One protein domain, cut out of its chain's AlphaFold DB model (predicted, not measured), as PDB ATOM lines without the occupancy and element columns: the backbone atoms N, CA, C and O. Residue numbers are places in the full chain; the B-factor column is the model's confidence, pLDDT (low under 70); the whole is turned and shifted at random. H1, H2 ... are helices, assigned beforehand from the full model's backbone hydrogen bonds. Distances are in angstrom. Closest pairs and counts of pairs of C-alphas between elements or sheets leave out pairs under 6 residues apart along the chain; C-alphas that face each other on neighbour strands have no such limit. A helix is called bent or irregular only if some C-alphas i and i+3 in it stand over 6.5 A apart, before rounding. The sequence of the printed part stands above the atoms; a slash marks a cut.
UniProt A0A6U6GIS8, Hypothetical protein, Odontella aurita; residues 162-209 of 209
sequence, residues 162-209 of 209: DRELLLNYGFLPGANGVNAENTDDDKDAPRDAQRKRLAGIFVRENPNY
ATOM      1  N   ASP A 162      57.626  22.790 328.417       90.06
ATOM      2  CA  ASP A 162      58.337  24.017 328.021       90.06
ATOM      3  C   ASP A 162      58.112  24.378 326.549       90.06
ATOM      4  O   ASP A 162      57.919  25.538 326.193       90.06
ATOM      5  N   ARG A 163      58.050  23.363 325.680       89.88
ATOM      6  CA  ARG A 163      57.713  23.538 324.264       89.88
ATOM      7  C   ARG A 163      56.313  24.120 324.083       89.88
ATOM      8  O   ARG A 163      56.112  24.977 323.227       89.88
ATOM      9  N   GLU A 164      55.337  23.621 324.833       90.00
ATOM     10  CA  GLU A 164      53.960  24.102 324.769       90.00
ATOM     11  C   GLU A 164      53.846  25.527 325.318       90.00
ATOM     12  O   GLU A 164      53.218  26.368 324.678       90.00
ATOM     13  N   LEU A 165      54.506  25.814 326.442       90.69
ATOM     14  CA  LEU A 165      54.585  27.153 327.029       90.69
ATOM     15  C   LEU A 165      55.209  28.152 326.053       90.69
ATOM     16  O   LEU A 165      54.633  29.208 325.793       90.69
ATOM     17  N   LEU A 166      56.307  27.779 325.400       88.88
ATOM     18  CA  LEU A 166      56.970  28.643 324.432       88.88
ATOM     19  C   LEU A 166      56.120  28.881 323.179       88.88
ATOM     20  O   LEU A 166      55.981  30.020 322.737       88.88
ATOM     21  N   LEU A 167      55.560  27.821 322.588       86.94
ATOM     22  CA  LEU A 167      54.853  27.917 321.308       86.94
ATOM     23  C   LEU A 167      53.451  28.520 321.436       86.94
ATOM     24  O   LEU A 167      53.027  29.233 320.529       86.94
ATOM     25  N   ASN A 168      52.733  28.229 322.524       87.75
ATOM     26  CA  ASN A 168      51.345  28.662 322.698       87.75
ATOM     27  C   ASN A 168      51.205  29.887 323.603       87.75
ATOM     28  O   ASN A 168      50.271  30.655 323.403       87.75
ATOM     29  N   TYR A 169      52.114  30.085 324.561       88.62
ATOM     30  CA  TYR A 169      52.008  31.152 325.564       88.62
ATOM     31  C   TYR A 169      53.169  32.156 325.508       88.62
ATOM     32  O   TYR A 169      53.081  33.230 326.097       88.62
ATOM     33  N   GLY A 170      54.235  31.855 324.762       87.38
ATOM     34  CA  GLY A 170      55.331  32.784 324.497       87.38
ATOM     35  C   GLY A 170      56.303  32.992 325.659       87.38
ATOM     36  O   GLY A 170      57.013  33.993 325.654       87.38
ATOM     37  N   PHE A 171      56.360  32.078 326.631       88.06
ATOM     38  CA  PHE A 171      57.293  32.161 327.760       88.06
ATOM     39  C   PHE A 171      57.895  30.793 328.109       88.06
ATOM     40  O   PHE A 171      57.412  29.757 327.654       88.06
ATOM     41  N   LEU A 172      58.958  30.798 328.916       88.31
ATOM     42  CA  LEU A 172      59.597  29.600 329.463       88.31
ATOM     43  C   LEU A 172      59.761  29.746 330.982       88.31
ATOM     44  O   LEU A 172      60.216  30.805 331.432       88.31
ATOM     45  N   PRO A 173      59.432  28.718 331.782       82.06
ATOM     46  CA  PRO A 173      59.729  28.712 333.211       82.06
ATOM     47  C   PRO A 173      61.235  28.880 333.455       82.06
ATOM     48  O   PRO A 173      62.054  28.283 332.767       82.06
ATOM     49  N   GLY A 174      61.630  29.714 334.419       74.50
ATOM     50  CA  GLY A 174      63.045  29.890 334.786       74.50
ATOM     51  C   GLY A 174      63.896  30.721 333.814       74.50
ATOM     52  O   GLY A 174      64.959  31.201 334.206       74.50
ATOM     53  N   ALA A 175      63.412  31.020 332.603       67.88
ATOM     54  CA  ALA A 175      64.093  31.933 331.677       67.88
ATOM     55  C   ALA A 175      64.164  33.382 332.200       67.88
ATOM     56  O   ALA A 175      64.982  34.169 331.722       67.88
ATOM     57  N   ASN A 176      63.380  33.707 333.234       55.09
ATOM     58  CA  ASN A 176      63.460  34.968 333.973       55.09
ATOM     59  C   ASN A 176      64.778  35.127 334.764       55.09
ATOM     60  O   ASN A 176      65.068  36.230 335.211       55.09
ATOM     61  N   GLY A 177      65.582  34.062 334.928       45.06
ATOM     62  CA  GLY A 177      66.815  34.071 335.729       45.06
ATOM     63  C   GLY A 177      68.087  33.574 335.028       45.06
ATOM     64  O   GLY A 177      69.165  33.649 335.613       45.06
ATOM     65  N   VAL A 178      68.024  33.088 333.781       40.47
ATOM     66  CA  VAL A 178      69.236  32.670 333.050       40.47
ATOM     67  C   VAL A 178      69.845  33.882 332.343       40.47
ATOM     68  O   VAL A 178      69.617  34.099 331.152       40.47
ATOM     69  N   ASN A 179      70.604  34.686 333.094       39.66
ATOM     70  CA  ASN A 179      71.380  35.828 332.592       39.66
ATOM     71  C   ASN A 179      70.574  36.745 331.656       39.66
ATOM     72  O   ASN A 179      71.025  37.099 330.566       39.66
ATOM     73  N   ALA A 180      69.358  37.121 332.055       40.50
ATOM     74  CA  ALA A 180      68.897  38.443 331.676       40.50
ATOM     75  C   ALA A 180      69.743  39.395 332.519       40.50
ATOM     76  O   ALA A 180      69.433  39.647 333.681       40.50
ATOM     77  N   GLU A 181      70.837  39.904 331.961       41.69
ATOM     78  CA  GLU A 181      71.130  41.296 332.255       41.69
ATOM     79  C   GLU A 181      69.833  42.028 331.896       41.69
ATOM     80  O   GLU A 181      69.528  42.234 330.727       41.69
ATOM     81  N   ASN A 182      69.000  42.290 332.905       42.75
ATOM     82  CA  ASN A 182      67.951  43.291 332.848       42.75
ATOM     83  C   ASN A 182      68.680  44.632 332.719       42.75
ATOM     84  O   ASN A 182      68.692  45.440 333.643       42.75
ATOM     85  N   THR A 183      69.383  44.846 331.610       43.41
ATOM     86  CA  THR A 183      69.665  46.195 331.175       43.41
ATOM     87  C   THR A 183      68.299  46.775 330.856       43.41
ATOM     88  O   THR A 183      67.498  46.177 330.139       43.41
ATOM     89  N   ASP A 184      67.993  47.925 331.446       49.19
ATOM     90  CA  ASP A 184      66.736  48.637 331.215       49.19
ATOM     91  C   ASP A 184      66.466  48.929 329.715       49.19
ATOM     92  O   ASP A 184      65.342  49.282 329.367       49.19
ATOM     93  N   ASP A 185      67.450  48.690 328.836       48.06
ATOM     94  CA  ASP A 185      67.364  48.680 327.369       48.06
ATOM     95  C   ASP A 185      66.500  47.546 326.767       48.06
ATOM     96  O   ASP A 185      66.057  47.666 325.624       48.06
ATOM     97  N   ASP A 186      66.229  46.448 327.487       51.38
ATOM     98  CA  ASP A 186      65.535  45.267 326.926       51.38
ATOM     99  C   ASP A 186      63.994  45.375 326.995       51.38
ATOM    100  O   ASP A 186      63.271  44.543 326.443       51.38
ATOM    101  N   LYS A 187      63.461  46.427 327.639       52.84
ATOM    102  CA  LYS A 187      62.008  46.687 327.723       52.84
ATOM    103  C   LYS A 187      61.402  47.104 326.378       52.84
ATOM    104  O   LYS A 187      60.217  46.863 326.152       52.84
ATOM    105  N   ASP A 188      62.232  47.648 325.486       54.84
ATOM    106  CA  ASP A 188      61.851  48.115 324.147       54.84
ATOM    107  C   ASP A 188      62.379  47.207 323.022       54.84
ATOM    108  O   ASP A 188      62.246  47.526 321.833       54.84
ATOM    109  N   ALA A 189      62.971  46.056 323.364       61.16
ATOM    110  CA  ALA A 189      63.447  45.112 322.367       61.16
ATOM    111  C   ALA A 189      62.279  44.663 321.464       61.16
ATOM    112  O   ALA A 189      61.201  44.304 321.956       61.16
ATOM    113  N   PRO A 190      62.460  44.633 320.128       72.56
ATOM    114  CA  PRO A 190      61.431  44.139 319.227       72.56
ATOM    115  C   PRO A 190      60.998  42.736 319.663       72.56
ATOM    116  O   PRO A 190      61.849  41.878 319.892       72.56
ATOM    117  N   ARG A 191      59.686  42.470 319.736       68.31
ATOM    118  CA  ARG A 191      59.120  41.163 320.152       68.31
ATOM    119  C   ARG A 191      59.792  39.958 319.477       68.31
ATOM    120  O   ARG A 191      59.923  38.892 320.075       68.31
ATOM    121  N   ASP A 192      60.257  40.129 318.243       73.38
ATOM    122  CA  ASP A 192      60.989  39.107 317.494       73.38
ATOM    123  C   ASP A 192      62.360  38.767 318.094       73.38
ATOM    124  O   ASP A 192      62.772  37.607 318.058       73.38
ATOM    125  N   ALA A 193      63.071  39.745 318.656       78.50
ATOM    126  CA  ALA A 193      64.339  39.535 319.347       78.50
ATOM    127  C   ALA A 193      64.132  38.711 320.625       78.50
ATOM    128  O   ALA A 193      64.829  37.718 320.835       78.50
ATOM    129  N   GLN A 194      63.100  39.043 321.409       78.81
ATOM    130  CA  GLN A 194      62.729  38.287 322.607       78.81
ATOM    131  C   GLN A 194      62.365  36.833 322.267       78.81
ATOM    132  O   GLN A 194      62.877  35.898 322.881       78.81
ATOM    133  N   ARG A 195      61.547  36.619 321.228       77.38
ATOM    134  CA  ARG A 195      61.181  35.271 320.756       77.38
ATOM    135  C   ARG A 195      62.396  34.466 320.296       77.38
ATOM    136  O   ARG A 195      62.519  33.295 320.650       77.38
ATOM    137  N   LYS A 196      63.314  35.082 319.541       83.38
ATOM    138  CA  LYS A 196      64.570  34.438 319.113       83.38
ATOM    139  C   LYS A 196      65.441  34.049 320.302       83.38
ATOM    140  O   LYS A 196      66.008  32.960 320.303       83.38
ATOM    141  N   ARG A 197      65.521  34.910 321.318       83.62
ATOM    142  CA  ARG A 197      66.267  34.638 322.548       83.62
ATOM    143  C   ARG A 197      65.686  33.443 323.303       83.62
ATOM    144  O   ARG A 197      66.432  32.520 323.612       83.62
ATOM    145  N   LEU A 198      64.373  33.421 323.538       84.56
ATOM    146  CA  LEU A 198      63.699  32.298 324.204       84.56
ATOM    147  C   LEU A 198      63.865  30.987 323.425       84.56
ATOM    148  O   LEU A 198      64.161  29.956 324.020       84.56
ATOM    149  N   ALA A 199      63.760  31.031 322.094       84.19
ATOM    150  CA  ALA A 199      64.035  29.868 321.254       84.19
ATOM    151  C   ALA A 199      65.490  29.383 321.396       84.19
ATOM    152  O   ALA A 199      65.729  28.181 321.478       84.19
ATOM    153  N   GLY A 200      66.459  30.301 321.475       84.25
ATOM    154  CA  GLY A 200      67.863  29.965 321.717       84.25
ATOM    155  C   GLY A 200      68.101  29.314 323.082       84.25
ATOM    156  O   GLY A 200      68.837  28.332 323.167       84.25
ATOM    157  N   ILE A 201      67.450  29.820 324.136       85.75
ATOM    158  CA  ILE A 201      67.483  29.219 325.480       85.75
ATOM    159  C   ILE A 201      66.907  27.800 325.429       85.75
ATOM    160  O   ILE A 201      67.582  26.862 325.851       85.75
ATOM    161  N   PHE A 202      65.730  27.633 324.822       85.75
ATOM    162  CA  PHE A 202      65.072  26.335 324.685       85.75
ATOM    163  C   PHE A 202      65.959  25.300 323.985       85.75
ATOM    164  O   PHE A 202      66.133  24.202 324.505       85.75
ATOM    165  N   VAL A 203      66.556  25.653 322.839       87.25
ATOM    166  CA  VAL A 203      67.449  24.758 322.078       87.25
ATOM    167  C   VAL A 203      68.687  24.380 322.892       87.25
ATOM    168  O   VAL A 203      69.103  23.225 322.882       87.25
ATOM    169  N   ARG A 204      69.274  25.334 323.622       85.81
ATOM    170  CA  ARG A 204      70.451  25.081 324.465       85.81
ATOM    171  C   ARG A 204      70.142  24.122 325.615       85.81
ATOM    172  O   ARG A 204      70.978  23.286 325.942       85.81
ATOM    173  N   GLU A 205      68.975  24.261 326.231       83.44
ATOM    174  CA  GLU A 205      68.542  23.427 327.357       83.44
ATOM    175  C   GLU A 205      68.005  22.062 326.905       83.44
ATOM    176  O   GLU A 205      68.003  21.110 327.681       83.44
ATOM    177  N   ASN A 206      67.637  21.934 325.626       81.75
ATOM    178  CA  ASN A 206      67.064  20.727 325.040       81.75
ATOM    179  C   ASN A 206      67.827  20.286 323.769       81.75
ATOM    180  O   ASN A 206      67.241  20.251 322.688       81.75
ATOM    181  N   PRO A 207      69.117  19.902 323.865       75.50
ATOM    182  CA  PRO A 207      69.983  19.647 322.702       75.50
ATOM    183  C   PRO A 207      69.627  18.389 321.891       75.50
ATOM    184  O   PRO A 207      70.182  18.178 320.818       75.50
ATOM    185  N   ASN A 208      68.738  17.539 322.410       77.19
ATOM    186  CA  ASN A 208      68.313  16.288 321.771       77.19
ATOM    187  C   ASN A 208      66.993  16.424 320.987       77.19
ATOM    188  O   ASN A 208      66.402  15.406 320.621       77.19
ATOM    189  N   TYR A 209      66.519  17.654 320.774       58.94
ATOM    190  CA  TYR A 209      65.355  17.974 319.943       58.94
ATOM    191  C   TYR A 209      65.750  18.548 318.584       58.94
ATOM    192  O   TYR A 209      66.777  19.257 318.505       58.94
TER     193      TYR A 209
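What this domain is: This is residues 162 to 209 of the 209 residues of the protein "Hypothetical protein" of Odontella aurita (UniProt A0A6U6GIS8). Picture two helices side by side, the long H3 and the shorter H1, running opposite ways, with a wide loop of chain that leaves H1, swings out to one end of the model and comes back to the start of H3. The short helix H2 sits on this loop, away from both other helices, and residues 179 to 185 and 187 to 193 stick out from the body. The printed part has 48 residues, with three named helices in the order H1, H2, H3 along the chain and no named strand; its class is all helix. It is only just compact, close to loose, with a radius of gyration of the C-alphas of 11.0 A, and it is elongated, spanning 33 by 20 by 15 A.

Where its parts are: Begin with the longest helix, H3, which holds residues 191 to 205. Find C-alpha 191 at (59.120, 41.163, 320.152); from there the helix runs 21.3 A to C-alpha 205 at (68.542, 23.427, 327.357). Next go to the first printed residue, Asp 162, whose C-alpha is at (58.337, 24.017, 328.021). Here H1 begins, and it takes in residues 162 to 169, with 9.8 A from first to last C-alpha. Between these two helices along the chain you come to H2, residues 184 to 188, which measures 8.6 A from first to last C-alpha. H2 is neither bent nor irregular, but only just: C-alphas 185 and 188 are 6.4 A apart.

How they stand to each other: Start from H3 and look across to H1. The two touch, with 4 pairs of C-alphas within 8 A, and H3 touches H1 with residues 198 to 202 alone. The closest C-alphas of the two helices are those of Leu 166 and Leu 198, 7.7 A apart. Their lines stand at a shallow tilt of 16 degrees and they run opposite ways, with their centres 11.6 A apart. H2 touches no helix. It is apart from H1, and it is also apart from H3, though a tight link of 2 residues joins it to H3. On the backbone, every O i to N i+4 pair is within hydrogen-bond range in H1 and H3. In H2 the one such pair is not within range, 0 of 1, and of its O i to N i+3 pairs 0 of 2 are.

The domain as a whole: The two C-alphas farthest apart in the domain are those of Asp 184, in H2, and Asn 208, after H3, at 33.7 A. The first and last printed C-alphas, those of Asp 162 and Tyr 209, are 12.3 A apart, and Tyr 209 is the chain's last residue. The link from H1 to H2 is long: look along residues 170 to 183, 14 residues with no named element, whose C-alphas lie 6 to 15 A from the mean of the C-alphas. Residues 179 to 185 stand free, and so do residues 187 to 193, of which 191 to 193 belong to H3. Without these stretches the body has 34 residues, spans 28 by 20 by 16 A and has a radius of gyration of 9.1 A. The printed part has no cut. In the B-factor column the mean pLDDT of the printed part is 72.0, and you will find 17 residues under 70: residues 175 to 189, residue 191 and residue 209. H2 has a mean pLDDT of 51, against 89 for H1 and 82 for H3.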